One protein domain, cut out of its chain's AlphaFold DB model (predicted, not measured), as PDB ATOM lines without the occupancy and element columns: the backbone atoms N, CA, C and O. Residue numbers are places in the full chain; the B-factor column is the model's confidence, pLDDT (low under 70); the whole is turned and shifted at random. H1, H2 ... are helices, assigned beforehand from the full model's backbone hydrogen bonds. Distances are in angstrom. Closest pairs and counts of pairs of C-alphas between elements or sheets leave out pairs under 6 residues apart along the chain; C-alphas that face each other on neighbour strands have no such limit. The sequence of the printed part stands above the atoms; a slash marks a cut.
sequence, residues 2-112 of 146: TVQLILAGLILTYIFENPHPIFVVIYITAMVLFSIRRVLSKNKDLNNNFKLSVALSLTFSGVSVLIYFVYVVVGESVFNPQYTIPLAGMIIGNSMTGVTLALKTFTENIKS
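What this domain is: This is residues 2 to 112 of the 146 residues of an uncharacterized protein of Clostridiales bacterium (UniProt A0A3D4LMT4). What is the main picture? H2, H3 and H4 make an up-and-down bundle, each running against the helix before it, and H1 is an arm at one end whose residues 2 to 11 stick out free. What is it built of? The printed part has 111 residues with four named helices, H1 to H4 in chain order, and no named strand; the class is all helix. How dense is it? It is only just loose, close to compact, with a radius of gyration of the C-alphas of 16.0 A, and spans 51 by 36 by 20 A.

Where its parts are: Where are the helices? H1 is residues 2 to 17, 23.2 A from first to last C-alpha, and H2 is residues 21 to 42, 32.2 A. H3 is residues 48 to 74, 37.6 A, and H4 is residues 81 to 112, 44.9 A. Which anchors help? C-alpha 2 is at (167.934, 139.695, 110.512) and C-alpha 112 at (207.114, 135.865, 107.280).

How they stand to each other: What does H1 meet? H1 and H4 only just touch, only at their ends, with 3 pairs of C-alphas within 8 A, the closest those of Phe 16 and Pro 81 at 6.2 A. H1 and H3 are apart. How do H2, H3 and H4 touch? The hairpin H2 and H3 touches through residues 32 to 40 and 51 to 59 alone, closest at the C-alphas of Ile 36 and Ala 55, 5.7 A. The hairpin H3 and H4 is closest at the C-alphas of Gly 62 and Ile 92, 5.5 A. H2 and H4 run the same way at a shallow tilt of 15 degrees, closest at the C-alphas of Val 39 and Thr 100, 5.7 A. Are the backbones complete? Every O i to N i+4 pair is within hydrogen-bond range in H1 and H2, and 22 of 23 in H3 and 27 of 28 in H4.

The domain as a whole: How large is it? The two C-alphas farthest apart, those of Glu 17 and Ser 112, are 52.3 A apart. Are there cuts or long links? The printed part has no cut; the links H1 to H2 and H2 to H3 are tight, and H3 to H4 is short. Where is confidence low? The model's pLDDT is under 70 at residue 19, residues 43 to 46 and residues 111 to 112.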
ATOM      1  N   THR A   2     169.197 139.934 111.235       89.94
ATOM      2  CA  THR A   2     167.934 139.695 110.512       89.94
ATOM      3  C   THR A   2     167.125 140.971 110.258       89.94
ATOM      4  O   THR A   2     166.738 141.218 109.125       89.94
ATOM      5  N   VAL A   3     166.956 141.841 111.265       91.81
ATOM      6  CA  VAL A   3     166.205 143.110 111.114       91.81
ATOM      7  C   VAL A   3     166.831 144.032 110.061       91.81
ATOM      8  O   VAL A   3     166.123 144.608 109.245       91.81
ATOM      9  N   GLN A   4     168.162 144.129 110.029       90.31
ATOM     10  CA  GLN A   4     168.879 144.944 109.044       90.31
ATOM     11  C   GLN A   4     168.715 144.399 107.617       90.31
ATOM     12  O   GLN A   4     168.537 145.179 106.688       90.31
ATOM     13  N   LEU A   5     168.760 143.072 107.446       87.94
ATOM     14  CA  LEU A   5     168.533 142.411 106.156       87.94
ATOM     15  C   LEU A   5     167.092 142.608 105.665       87.94
ATOM     16  O   LEU A   5     166.897 142.891 104.487       87.94
ATOM     17  N   ILE A   6     166.105 142.532 106.563       91.44
ATOM     18  CA  ILE A   6     164.694 142.800 106.242       91.44
ATOM     19  C   ILE A   6     164.509 144.260 105.805       91.44
ATOM     20  O   ILE A   6     163.906 144.510 104.764       91.44
ATOM     21  N   LEU A   7     165.074 145.220 106.549       89.44
ATOM     22  CA  LEU A   7     165.026 146.638 106.174       89.44
ATOM     23  C   LEU A   7     165.686 146.895 104.812       89.44
ATOM     24  O   LEU A   7     165.136 147.617 103.987       89.44
ATOM     25  N   ALA A   8     166.857 146.299 104.568       85.25
ATOM     26  CA  ALA A   8     167.561 146.434 103.297       85.25
ATOM     27  C   ALA A   8     166.758 145.832 102.132       85.25
ATOM     28  O   ALA A   8     166.728 146.423 101.057       85.25
ATOM     29  N   GLY A   9     166.084 144.699 102.361       84.88
ATOM     30  CA  GLY A   9     165.174 144.086 101.394       84.88
ATOM     31  C   GLY A   9     164.012 145.008 101.027       84.88
ATOM     32  O   GLY A   9     163.797 145.243  99.847       84.88
ATOM     33  N   LEU A  10     163.333 145.602 102.019       86.56
ATOM     34  CA  LEU A  10     162.223 146.541 101.793       86.56
ATOM     35  C   LEU A  10     162.640 147.772 100.978       86.56
ATOM     36  O   LEU A  10     161.934 148.176 100.055       86.56
ATOM     37  N   ILE A  11     163.802 148.349 101.292       84.06
ATOM     38  CA  ILE A  11     164.366 149.476 100.533       84.06
ATOM     39  C   ILE A  11     164.632 149.065  99.080       84.06
ATOM     40  O   ILE A  11     164.420 149.855  98.162       84.06
ATOM     41  N   LEU A  12     165.088 147.831  98.862       81.19
ATOM     42  CA  LEU A  12     165.410 147.338  97.532       81.19
ATOM     43  C   LEU A  12     164.161 147.130  96.672       81.19
ATOM     44  O   LEU A  12     164.164 147.530  95.510       81.19
ATOM     45  N   THR A  13     163.085 146.582  97.244       81.00
ATOM     46  CA  THR A  13     161.800 146.432  96.545       81.00
ATOM     47  C   THR A  13     161.250 147.788  96.103       81.00
ATOM     48  O   THR A  13     160.829 147.933  94.961       81.00
ATOM     49  N   TYR A  14     161.360 148.808  96.960       81.62
ATOM     50  CA  TYR A  14     160.949 150.177  96.639       81.62
ATOM     51  C   TYR A  14     161.764 150.799  95.488       81.62
ATOM     52  O   TYR A  14     161.224 151.493  94.626       81.62
ATOM     53  N   ILE A  15     163.073 150.526  95.443       77.75
ATOM     54  CA  ILE A  15     163.955 150.959  94.345       77.75
ATOM     55  C   ILE A  15     163.594 150.253  93.029       77.75
ATOM     56  O   ILE A  15     163.721 150.850  91.962       77.75
ATOM     57  N   PHE A  16     163.140 148.999  93.078       77.38
ATOM     58  CA  PHE A  16     162.738 148.258  91.880       77.38
ATOM     59  C   PHE A  16     161.427 148.755  91.264       77.38
ATOM     60  O   PHE A  16     161.286 148.679  90.044       77.38
ATOM     61  N   GLU A  17     160.504 149.290  92.065       75.31
ATOM     62  CA  GLU A  17     159.247 149.882  91.578       75.31
ATOM     63  C   GLU A  17     159.452 151.231  90.869       75.31
ATOM     64  O   GLU A  17     158.637 151.614  90.032       75.31
ATOM     65  N   ASN A  18     160.555 151.935  91.150       73.44
ATOM     66  CA  ASN A  18     160.903 153.212  90.522       73.44
ATOM     67  C   ASN A  18     162.225 153.101  89.740       73.44
ATOM     68  O   ASN A  18     163.268 153.558  90.226       73.44
ATOM     69  N   PRO A  19     162.217 152.520  88.524       67.94
ATOM     70  CA  PRO A  19     163.418 152.291  87.726       67.94
ATOM     71  C   PRO A  19     163.955 153.600  87.123       67.94
ATOM     72  O   PRO A  19     163.840 153.858  85.928       67.94
ATOM     73  N   HIS A  20     164.564 154.447  87.956       76.62
ATOM     74  CA  HIS A  20     165.289 155.630  87.501       76.62
ATOM     75  C   HIS A  20     166.794 155.316  87.384       76.62
ATOM     76  O   HIS A  20     167.392 154.865  88.368       76.62
ATOM     77  N   PRO A  21     167.459 155.637  86.254       77.69
ATOM     78  CA  PRO A  21     168.902 155.423  86.050       77.69
ATOM     79  C   PRO A  21     169.794 155.981  87.170       77.69
ATOM     80  O   PRO A  21     170.860 155.451  87.476       77.69
ATOM     81  N   ILE A  22     169.323 157.051  87.812       82.94
ATOM     82  CA  ILE A  22     170.005 157.754  88.903       82.94
ATOM     83  C   ILE A  22     170.202 156.840  90.121       82.94
ATOM     84  O   ILE A  22     171.277 156.858  90.718       82.94
ATOM     85  N   PHE A  23     169.223 155.993  90.461       84.00
ATOM     86  CA  PHE A  23     169.346 155.083  91.603       84.00
ATOM     87  C   PHE A  23     170.454 154.050  91.396       84.00
ATOM     88  O   PHE A  23     171.209 153.768  92.325       84.00
ATOM     89  N   VAL A  24     170.607 153.538  90.171       83.75
ATOM     90  CA  VAL A  24     171.655 152.564  89.829       83.75
ATOM     91  C   VAL A  24     173.043 153.188  89.959       83.75
ATOM     92  O   VAL A  24     173.931 152.600  90.578       83.75
ATOM     93  N   VAL A  25     173.228 154.405  89.442       86.62
ATOM     94  CA  VAL A  25     174.511 155.119  89.523       86.62
ATOM     95  C   VAL A  25     174.877 155.436  90.974       86.62
ATOM     96  O   VAL A  25     176.016 155.195  91.389       86.62
ATOM     97  N   ILE A  26     173.916 155.924  91.767       88.94
ATOM     98  CA  ILE A  26     174.115 156.188  93.199       88.94
ATOM     99  C   ILE A  26     174.485 154.895  93.927       88.94
ATOM    100  O   ILE A  26     175.443 154.886  94.704       88.94
ATOM    101  N   TYR A  27     173.775 153.800  93.647       87.62
ATOM    102  CA  TYR A  27     174.033 152.509  94.271       87.62
ATOM    103  C   TYR A  27     175.443 152.001  93.960       87.62
ATOM    104  O   TYR A  27     176.195 151.712  94.888       87.62
ATOM    105  N   ILE A  28     175.843 151.955  92.683       87.56
ATOM    106  CA  ILE A  28     177.189 151.511  92.283       87.56
ATOM    107  C   ILE A  28     178.259 152.381  92.946       87.56
ATOM    108  O   ILE A  28     179.214 151.855  93.518       87.56
ATOM    109  N   THR A  29     178.084 153.703  92.932       89.81
ATOM    110  CA  THR A  29     179.044 154.639  93.537       89.81
ATOM    111  C   THR A  29     179.186 154.397  95.039       89.81
ATOM    112  O   THR A  29     180.303 154.275  95.552       89.81
ATOM    113  N   ALA A  30     178.065 154.265  95.753       90.62
ATOM    114  CA  ALA A  30     178.059 153.958  97.178       90.62
ATOM    115  C   ALA A  30     178.730 152.606  97.470       90.62
ATOM    116  O   ALA A  30     179.515 152.493  98.413       90.62
ATOM    117  N   MET A  31     178.471 151.598  96.636       89.06
ATOM    118  CA  MET A  31     178.998 150.243  96.785       89.06
ATOM    119  C   MET A  31     180.520 150.201  96.575       89.06
ATOM    120  O   MET A  31     181.246 149.623  97.391       89.06
ATOM    121  N   VAL A  32     181.031 150.893  95.553       89.06
ATOM    122  CA  VAL A  32     182.473 151.044  95.298       89.06
ATOM    123  C   VAL A  32     183.159 151.763  96.461       89.06
ATOM    124  O   VAL A  32     184.135 151.248  97.012       89.06
ATOM    125  N   LEU A  33     182.631 152.912  96.900       90.88
ATOM    126  CA  LEU A  33     183.190 153.674  98.023       90.88
ATOM    127  C   LEU A  33     183.230 152.848  99.312       90.88
ATOM    128  O   LEU A  33     184.235 152.843 100.031       90.88
ATOM    129  N   PHE A  34     182.147 152.128  99.600       90.19
ATOM    130  CA  PHE A  34     182.053 151.252 100.758       90.19
ATOM    131  C   PHE A  34     183.076 150.115 100.698       90.19
ATOM    132  O   PHE A  34     183.753 149.834 101.691       90.19
ATOM    133  N   SER A  35     183.232 149.505  99.525       87.19
ATOM    134  CA  SER A  35     184.170 148.408  99.294       87.19
ATOM    135  C   SER A  35     185.614 148.864  99.474       87.19
ATOM    136  O   SER A  35     186.366 148.238 100.221       87.19
ATOM    137  N   ILE A  36     185.984 150.013  98.901       87.00
ATOM    138  CA  ILE A  36     187.304 150.626  99.099       87.00
ATOM    139  C   ILE A  36     187.543 150.882 100.589       87.00
ATOM    140  O   ILE A  36     188.529 150.406 101.150       87.00
ATOM    141  N   ARG A  37     186.621 151.574 101.271       87.69
ATOM    142  CA  ARG A  37     186.753 151.863 102.708       87.69
ATOM    143  C   ARG A  37     186.931 150.596 103.537       87.69
ATOM    144  O   ARG A  37     187.744 150.586 104.462       87.69
ATOM    145  N   ARG A  38     186.216 149.521 103.204       86.56
ATOM    146  CA  ARG A  38     186.331 148.234 103.895       86.56
ATOM    147  C   ARG A  38     187.696 147.582 103.682       86.56
ATOM    148  O   ARG A  38     188.309 147.181 104.672       86.56
ATOM    149  N   VAL A  39     188.191 147.514 102.444       84.12
ATOM    150  CA  VAL A  39     189.522 146.953 102.140       84.12
ATOM    151  C   VAL A  39     190.622 147.754 102.838       84.12
ATOM    152  O   VAL A  39     191.509 147.173 103.465       84.12
ATOM    153  N   LEU A  40     190.540 149.087 102.788       81.62
ATOM    154  CA  LEU A  40     191.534 149.982 103.380       81.62
ATOM    155  C   LEU A  40     191.534 149.940 104.912       81.62
ATOM    156  O   LEU A  40     192.599 149.892 105.524       81.62
ATOM    157  N   SER A  41     190.354 149.915 105.537       80.75
ATOM    158  CA  SER A  41     190.222 149.851 107.000       80.75
ATOM    159  C   SER A  41     190.811 148.561 107.580       80.75
ATOM    160  O   SER A  41     191.356 148.563 108.683       80.75
ATOM    161  N   LYS A  42     190.754 147.466 106.814       74.81
ATOM    162  CA  LYS A  42     191.257 146.155 107.233       74.81
ATOM    163  C   LYS A  42     192.773 145.996 107.055       74.81
ATOM    164  O   LYS A  42     193.355 145.122 107.685       74.81
ATOM    165  N   ASN A  43     193.412 146.856 106.256       69.94
ATOM    166  CA  ASN A  43     194.845 146.814 105.945       69.94
ATOM    167  C   ASN A  43     195.521 148.168 106.255       69.94
ATOM    168  O   ASN A  43     196.014 148.862 105.359       69.94
ATOM    169  N   LYS A  44     195.520 148.578 107.533       64.81
ATOM    170  CA  LYS A  44     196.034 149.895 107.959       64.81
ATOM    171  C   LYS A  44     197.537 150.078 107.716       64.81
ATOM    172  O   LYS A  44     197.929 151.187 107.360       64.81
ATOM    173  N   ASP A  45     198.317 149.000 107.792       66.81
ATOM    174  CA  ASP A  45     199.789 149.002 107.714       66.81
ATOM    175  C   ASP A  45     200.371 149.232 106.301       66.81
ATOM    176  O   ASP A  45     201.588 149.259 106.127       66.81
ATOM    177  N   LEU A  46     199.531 149.387 105.269       67.00
ATOM    178  CA  LEU A  46     199.984 149.575 103.887       67.00
ATOM    179  C   LEU A  46     200.234 151.052 103.538       67.00
ATOM    180  O   LEU A  46     199.483 151.944 103.950       67.00
ATOM    181  N   ASN A  47     201.260 151.294 102.712       74.44
ATOM    182  CA  ASN A  47     201.608 152.615 102.177       74.44
ATOM    183  C   ASN A  47     200.435 153.218 101.374       74.44
ATOM    184  O   ASN A  47     199.728 152.507 100.656       74.44
ATOM    185  N   ASN A  48     200.241 154.534 101.471       76.38
ATOM    186  CA  ASN A  48     199.119 155.251 100.861       76.38
ATOM    187  C   ASN A  48     199.076 155.108  99.328       76.38
ATOM    188  O   ASN A  48     197.998 154.956  98.756       76.38
ATOM    189  N   ASN A  49     200.238 155.046  98.671       78.88
ATOM    190  CA  ASN A  49     200.319 154.835  97.220       78.88
ATOM    191  C   ASN A  49     199.801 153.447  96.811       78.88
ATOM    192  O   ASN A  49     199.111 153.296  95.804       78.88
ATOM    193  N   PHE A  50     200.076 152.427  97.629       78.88
ATOM    194  CA  PHE A  50     199.606 151.065  97.382       78.88
ATOM    195  C   PHE A  50     198.093 150.950  97.601       78.88
ATOM    196  O   PHE A  50     197.393 150.304  96.825       78.88
ATOM    197  N   LYS A  51     197.570 151.653  98.615       81.81
ATOM    198  CA  LYS A  51     196.129 151.773  98.876       81.81
ATOM    199  C   LYS A  51     195.378 152.363  97.679       81.81
ATOM    200  O   LYS A  51     194.335 151.829  97.306       81.81
ATOM    201  N   LEU A  52     195.922 153.413  97.057       84.50
ATOM    202  CA  LEU A  52     195.322 154.026  95.871       84.50
ATOM    203  C   LEU A  52     195.331 153.072  94.671       84.50
ATOM    204  O   LEU A  52     194.308 152.920  94.008       84.50
ATOM    205  N   SER A  53     196.446 152.375  94.438       86.31
ATOM    206  CA  SER A  53     196.548 151.405  93.342       86.31
ATOM    207  C   SER A  53     195.530 150.271  93.489       86.31
ATOM    208  O   SER A  53     194.869 149.914  92.521       86.31
ATOM    209  N   VAL A  54     195.343 149.742  94.703       85.69
ATOM    210  CA  VAL A  54     194.328 148.711  94.976       85.69
ATOM    211  C   VAL A  54     192.913 149.254  94.764       85.69
ATOM    212  O   VAL A  54     192.080 148.566  94.179       85.69
ATOM    213  N   ALA A  55     192.632 150.476  95.224       86.88
ATOM    214  CA  ALA A  55     191.317 151.095  95.070       86.88
ATOM    215  C   ALA A  55     190.950 151.311  93.593       86.88
ATOM    216  O   ALA A  55     189.829 150.994  93.188       86.88
ATOM    217  N   LEU A  56     191.899 151.793  92.786       88.81
ATOM    218  CA  LEU A  56     191.726 151.954  91.343       88.81
ATOM    219  C   LEU A  56     191.508 150.603  90.659       88.81
ATOM    220  O   LEU A  56     190.540 150.458  89.917       88.81
ATOM    221  N   SER A  57     192.331 149.598  90.968       89.50
ATOM    222  CA  SER A  57     192.175 148.255  90.399       89.50
ATOM    223  C   SER A  57     190.827 147.624  90.752       89.50
ATOM    224  O   SER A  57     190.183 147.040  89.883       89.50
ATOM    225  N   LEU A  58     190.365 147.757  92.001       89.00
ATOM    226  CA  LEU A  58     189.071 147.224  92.441       89.00
ATOM    227  C   LEU A  58     187.903 147.937  91.748       89.00
ATOM    228  O   LEU A  58     186.950 147.291  91.326       89.00
ATOM    229  N   THR A  59     187.987 149.261  91.612       90.06
ATOM    230  CA  THR A  59     186.948 150.063  90.953       90.06
ATOM    231  C   THR A  59     186.870 149.739  89.470       90.06
ATOM    232  O   THR A  59     185.795 149.446  88.958       90.06
ATOM    233  N   PHE A  60     188.015 149.749  88.787       91.38
ATOM    234  CA  PHE A  60     188.087 149.510  87.353       91.38
ATOM    235  C   PHE A  60     187.638 148.092  87.000       91.38
ATOM    236  O   PHE A  60     186.774 147.922  86.145       91.38
ATOM    237  N   SER A  61     188.149 147.077  87.707       90.94
ATOM    238  CA  SER A  61     187.726 145.688  87.483       90.94
ATOM    239  C   SER A  61     186.251 145.471  87.829       90.94
ATOM    240  O   SER A  61     185.523 144.910  87.019       90.94
ATOM    241  N   GLY A  62     185.779 145.960  88.980       90.94
ATOM    242  CA  GLY A  62     184.391 145.785  89.408       90.94
ATOM    243  C   GLY A  62     183.388 146.418  88.444       90.94
ATOM    244  O   GLY A  62     182.432 145.761  88.041       90.94
ATOM    245  N   VAL A  63     183.625 147.668  88.033       90.12
ATOM    246  CA  VAL A  63     182.744 148.388  87.098       90.12
ATOM    247  C   VAL A  63     182.822 147.788  85.694       90.12
ATOM    248  O   VAL A  63     181.786 147.588  85.066       90.12
ATOM    249  N   SER A  64     184.020 147.457  85.207       91.12
ATOM    250  CA  SER A  64     184.192 146.896  83.863       91.12
ATOM    251  C   SER A  64     183.534 145.517  83.730       91.12
ATOM    252  O   SER A  64     182.786 145.291  82.780       91.12
ATOM    253  N   VAL A  65     183.713 144.630  84.719       91.75
ATOM    254  CA  VAL A  65     183.066 143.306  84.738       91.75
ATOM    255  C   VAL A  65     181.550 143.436  84.871       91.75
ATOM    256  O   VAL A  65     180.824 142.702  84.206       91.75
ATOM    257  N   LEU A  66     181.059 144.377  85.683       90.88
ATOM    258  CA  LEU A  66     179.625 144.626  85.829       90.88
ATOM    259  C   LEU A  66     178.988 145.069  84.506       90.88
ATOM    260  O   LEU A  66     177.988 144.488  84.094       90.88
ATOM    261  N   ILE A  67     179.577 146.060  83.830       88.81
ATOM    262  CA  ILE A  67     179.085 146.545  82.533       88.81
ATOM    263  C   ILE A  67     179.121 145.417  81.501       88.81
ATOM    264  O   ILE A  67     178.138 145.214  80.795       88.81
ATOM    265  N   TYR A  68     180.218 144.657  81.447       90.00
ATOM    266  CA  TYR A  68     180.345 143.515  80.546       90.00
ATOM    267  C   TYR A  68     179.243 142.477  80.784       90.00
ATOM    268  O   TYR A  68     178.568 142.076  79.843       90.00
ATOM    269  N   PHE A  69     179.009 142.071  82.034       88.25
ATOM    270  CA  PHE A  69     177.981 141.076  82.340       88.25
ATOM    271  C   PHE A  69     176.577 141.568  81.996       88.25
ATOM    272  O   PHE A  69     175.811 140.845  81.365       88.25
ATOM    273  N   VAL A  70     176.225 142.793  82.382       87.00
ATOM    274  CA  VAL A  70     174.867 143.289  82.142       87.00
ATOM    275  C   VAL A  70     174.624 143.523  80.647       87.00
ATOM    276  O   VAL A  70     173.591 143.111  80.130       87.00
ATOM    277  N   TYR A  71     175.593 144.096  79.930       85.06
ATOM    278  CA  TYR A  71     175.426 144.421  78.514       85.06
ATOM    279  C   TYR A  71     175.577 143.205  77.585       85.06
ATOM    280  O   TYR A  71     174.794 143.046  76.656       85.06
ATOM    281  N   VAL A  72     176.568 142.338  77.825       87.00
ATOM    282  CA  VAL A  72     176.897 141.211  76.928       87.00
ATOM    283  C   VAL A  72     176.158 139.931  77.311       87.00
ATOM    284  O   VAL A  72     175.718 139.204  76.428       87.00
ATOM    285  N   VAL A  73     176.036 139.625  78.610       86.06
ATOM    286  CA  VAL A  73     175.465 138.344  79.065       86.06
ATOM    287  C   VAL A  73     173.953 138.434  79.237       86.06
ATOM    288  O   VAL A  73     173.245 137.534  78.801       86.06
ATOM    289  N   VAL A  74     173.453 139.501  79.868       84.12
ATOM    290  CA  VAL A  74     172.003 139.678  80.069       84.12
ATOM    291  C   VAL A  74     171.334 140.240  78.810       84.12
ATOM    292  O   VAL A  74     170.186 139.907  78.538       84.12
ATOM    293  N   GLY A  75     172.046 141.052  78.019       77.25
ATOM    294  CA  GLY A  75     171.497 141.672  76.804       77.25
ATOM    295  C   GLY A  75     170.474 142.778  77.086       77.25
ATOM    296  O   GLY A  75     169.730 143.175  76.196       77.25
ATOM    297  N   GLU A  76     170.438 143.275  78.323       75.50
ATOM    298  CA  GLU A  76     169.515 144.302  78.798       75.50
ATOM    299  C   GLU A  76     170.245 145.616  79.079       75.50
ATOM    300  O   GLU A  76     171.470 145.671  79.227       75.50
ATOM    301  N   SER A  77     169.485 146.708  79.192       77.44
ATOM    302  CA  SER A  77     170.088 147.999  79.524       77.44
ATOM    303  C   SER A  77     170.742 147.959  80.913       77.44
ATOM    304  O   SER A  77     170.161 147.475  81.888       77.44
ATOM    305  N   VAL A  78     171.946 148.532  81.029       72.25
ATOM    306  CA  VAL A  78     172.715 148.617  82.292       72.25
ATOM    307  C   VAL A  78     171.969 149.363  83.408       72.25
ATOM    308  O   VAL A  78     172.338 149.288  84.582       72.25
ATOM    309  N   PHE A  79     170.908 150.076  83.037       75.69
ATOM    310  CA  PHE A  79     170.071 150.881  83.913       75.69
ATOM    311  C   PHE A  79     168.921 150.103  84.553       75.69
ATOM    312  O   PHE A  79     168.224 150.676  85.385       75.69
ATOM    313  N   ASN A  80     168.743 148.818  84.233       79.69
ATOM    314  CA  ASN A  80     167.764 147.970  84.907       79.69
ATOM    315  C   ASN A  80     168.238 147.625  86.337       79.69
ATOM    316  O   ASN A  80     169.168 146.825  86.507       79.69
ATOM    317  N   PRO A  81     167.607 148.176  87.396       79.88
ATOM    318  CA  PRO A  81     168.086 148.011  88.768       79.88
ATOM    319  C   PRO A  81     167.993 146.559  89.256       79.88
ATOM    320  O   PRO A  81     168.835 146.135  90.048       79.88
ATOM    321  N   GLN A  82     167.024 145.783  88.751       83.00
ATOM    322  CA  GLN A  82     166.795 144.384  89.140       83.00
ATOM    323  C   GLN A  82     167.975 143.458  88.809       83.00
ATOM    324  O   GLN A  82     168.231 142.518  89.555       83.00
ATOM    325  N   TYR A  83     168.724 143.739  87.739       85.06
ATOM    326  CA  TYR A  83     169.906 142.955  87.364       85.06
ATOM    327  C   TYR A  83     171.184 143.581  87.910       85.06
ATOM    328  O   TYR A  83     172.006 142.903  88.530       85.06
ATOM    329  N   THR A  84     171.339 144.892  87.727       85.44
ATOM    330  CA  THR A  84     172.586 145.585  88.053       85.44
ATOM    331  C   THR A  84     172.882 145.567  89.549       85.44
ATOM    332  O   THR A  84     174.034 145.367  89.927       85.44
ATOM    333  N   ILE A  85     171.876 145.726  90.418       87.31
ATOM    334  CA  ILE A  85     172.104 145.779  91.868       87.31
ATOM    335  C   ILE A  85     172.574 144.417  92.421       87.31
ATOM    336  O   ILE A  85     173.640 144.385  93.050       87.31
ATOM    337  N   PRO A  86     171.881 143.284  92.175       88.38
ATOM    338  CA  PRO A  86     172.357 141.979  92.631       88.38
ATOM    339  C   PRO A  86     173.709 141.580  92.027       88.38
ATOM    340  O   PRO A  86     174.580 141.110  92.763       88.38
ATOM    341  N   LEU A  87     173.925 141.801  90.720       89.75
ATOM    342  CA  LEU A  87     175.212 141.487  90.087       89.75
ATOM    343  C   LEU A  87     176.351 142.323  90.674       89.75
ATOM    344  O   LEU A  87     177.394 141.766  91.016       89.75
ATOM    345  N   ALA A  88     176.153 143.634  90.842       89.69
ATOM    346  CA  ALA A  88     177.150 144.505  91.460       89.69
ATOM    347  C   ALA A  88     177.485 144.032  92.878       89.69
ATOM    348  O   ALA A  88     178.659 143.931  93.238       89.69
ATOM    349  N   GLY A  89     176.454 143.681  93.653       88.94
ATOM    350  CA  GLY A  89     176.581 143.124  94.995       88.94
ATOM    351  C   GLY A  89     177.499 141.904  95.047       88.94
ATOM    352  O   GLY A  89     178.449 141.872  95.830       88.94
ATOM    353  N   MET A  90     177.246 140.924  94.178       91.38
ATOM    354  CA  MET A  90     178.021 139.684  94.127       91.38
ATOM    355  C   MET A  90     179.442 139.906  93.597       91.38
ATOM    356  O   MET A  90     180.404 139.478  94.236       91.38
ATOM    357  N   ILE A  91     179.601 140.599  92.464       91.69
ATOM    358  CA  ILE A  91     180.904 140.800  91.808       91.69
ATOM    359  C   ILE A  91     181.842 141.599  92.715       91.69
ATOM    360  O   ILE A  91     182.959 141.159  93.010       91.69
ATOM    361  N   ILE A  92     181.390 142.759  93.194       90.88
ATOM    362  CA  ILE A  92     182.233 143.641  94.002       90.88
ATOM    363  C   ILE A  92     182.422 143.048  95.405       90.88
ATOM    364  O   ILE A  92     183.533 143.093  95.933       90.88
ATOM    365  N   GLY A  93     181.395 142.424  95.993       89.56
ATOM    366  CA  GLY A  93     181.495 141.776  97.305       89.56
ATOM    367  C   GLY A  93     182.504 140.621  97.337       89.56
ATOM    368  O   GLY A  93     183.336 140.540  98.252       89.56
ATOM    369  N   ASN A  94     182.494 139.772  96.307       90.94
ATOM    370  CA  ASN A  94     183.459 138.683  96.163       90.94
ATOM    371  C   ASN A  94     184.872 139.224  95.918       90.94
ATOM    372  O   ASN A  94     185.821 138.809  96.590       90.94
ATOM    373  N   SER A  95     185.008 140.217  95.037       89.94
ATOM    374  CA  SER A  95     186.295 140.859  94.742       89.94
ATOM    375  C   SER A  95     186.896 141.533  95.979       89.94
ATOM    376  O   SER A  95     188.073 141.347  96.280       89.94
ATOM    377  N   MET A  96     186.084 142.250  96.762       89.44
ATOM    378  CA  MET A  96     186.486 142.876  98.026       89.44
ATOM    379  C   MET A  96     187.062 141.846  99.006       89.44
ATOM    380  O   MET A  96     188.100 142.086  99.634       89.44
ATOM    381  N   THR A  97     186.392 140.701  99.149       89.75
ATOM    382  CA  THR A  97     186.826 139.624 100.047       89.75
ATOM    383  C   THR A  97     188.123 138.983  99.550       89.75
ATOM    384  O   THR A  97     189.060 138.829 100.337       89.75
ATOM    385  N   GLY A  98     188.221 138.703  98.247       89.25
ATOM    386  CA  GLY A  98     189.421 138.154  97.613       89.25
ATOM    387  C   GLY A  98     190.635 139.073  97.751       89.25
ATOM    388  O   GLY A  98     191.681 138.638  98.227       89.25
ATOM    389  N   VAL A  99     190.489 140.364  97.438       88.75
ATOM    390  CA  VAL A  99     191.560 141.365  97.585       88.75
ATOM    391  C   VAL A  99     191.981 141.511  99.044       88.75
ATOM    392  O   VAL A  99     193.171 141.567  99.341       88.75
ATOM    393  N   THR A 100     191.029 141.523  99.979       86.81
ATOM    394  CA  THR A 100     191.340 141.580 101.414       86.81
ATOM    395  C   THR A 100     192.202 140.395 101.846       86.81
ATOM    396  O   THR A 100     193.175 140.584 102.577       86.81
ATOM    397  N   LEU A 101     191.851 139.182 101.413       87.12
ATOM    398  CA  LEU A 101     192.616 137.985 101.741       87.12
ATOM    399  C   LEU A 101     193.989 138.006 101.064       87.12
ATOM    400  O   LEU A 101     194.989 137.776 101.734       87.12
ATOM    401  N   ALA A 102     194.055 138.374  99.782       86.88
ATOM    402  CA  ALA A 102     195.304 138.492  99.039       86.88
ATOM    403  C   ALA A 102     196.270 139.493  99.688       86.88
ATOM    404  O   ALA A 102     197.443 139.180  99.866       86.88
ATOM    405  N   LEU A 103     195.785 140.665 100.113       85.31
ATOM    406  CA  LEU A 103     196.590 141.668 100.818       85.31
ATOM    407  C   LEU A 103     197.066 141.183 102.185       85.31
ATOM    408  O   LEU A 103     198.226 141.402 102.542       85.31
ATOM    409  N   LYS A 104     196.192 140.505 102.937       83.00
ATOM    410  CA  LYS A 104     196.547 139.902 104.224       83.00
ATOM    411  C   LYS A 104     197.648 138.865 104.033       83.00
ATOM    412  O   LYS A 104     198.692 138.972 104.666       83.00
ATOM    413  N   THR A 105     197.466 137.933 103.103       82.88
ATOM    414  CA  THR A 105     198.450 136.899 102.774       82.88
ATOM    415  C   THR A 105     199.742 137.499 102.224       82.88
ATOM    416  O   THR A 105     200.818 137.048 102.596       82.88
ATOM    417  N   PHE A 106     199.687 138.534 101.387       82.62
ATOM    418  CA  PHE A 106     200.871 139.226 100.873       82.62
ATOM    419  C   PHE A 106     201.667 139.897 101.997       82.62
ATOM    420  O   PHE A 106     202.879 139.712 102.103       82.62
ATOM    421  N   THR A 107     200.975 140.610 102.886       79.25
ATOM    422  CA  THR A 107     201.584 141.263 104.050       79.25
ATOM    423  C   THR A 107     202.180 140.229 105.000       79.25
ATOM    424  O   THR A 107     203.323 140.378 105.426       79.25
ATOM    425  N   GLU A 108     201.452 139.149 105.287       79.06
ATOM    426  CA  GLU A 108     201.934 138.022 106.087       79.06
ATOM    427  C   GLU A 108     203.151 137.356 105.444       79.06
ATOM    428  O   GLU A 108     204.113 137.082 106.149       79.06
ATOM    429  N   ASN A 109     203.172 137.164 104.123       75.38
ATOM    430  CA  ASN A 109     204.323 136.607 103.415       75.38
ATOM    431  C   ASN A 109     205.543 137.527 103.493       75.38
ATOM    432  O   ASN A 109     206.620 137.054 103.838       75.38
ATOM    433  N   ILE A 110     205.399 138.836 103.268       72.94
ATOM    434  CA  ILE A 110     206.506 139.794 103.442       72.94
ATOM    435  C   ILE A 110     207.017 139.770 104.888       72.94
ATOM    436  O   ILE A 110     208.227 139.743 105.133       72.94
ATOM    437  N   LYS A 111     206.101 139.735 105.860       67.75
ATOM    438  CA  LYS A 111     206.435 139.708 107.287       67.75
ATOM    439  C   LYS A 111     207.015 138.361 107.728       67.75
ATOM    440  O   LYS A 111     207.815 138.368 108.649       67.75
ATOM    441  N   SER A 112     206.668 137.256 107.059       61.25
ATOM    442  CA  SER A 112     207.114 135.865 107.280       61.25
ATOM    443  C   SER A 112     208.432 135.522 106.565       61.25
ATOM    444  O   SER A 112     209.238 134.726 107.051       61.25
TER     445      SER A 112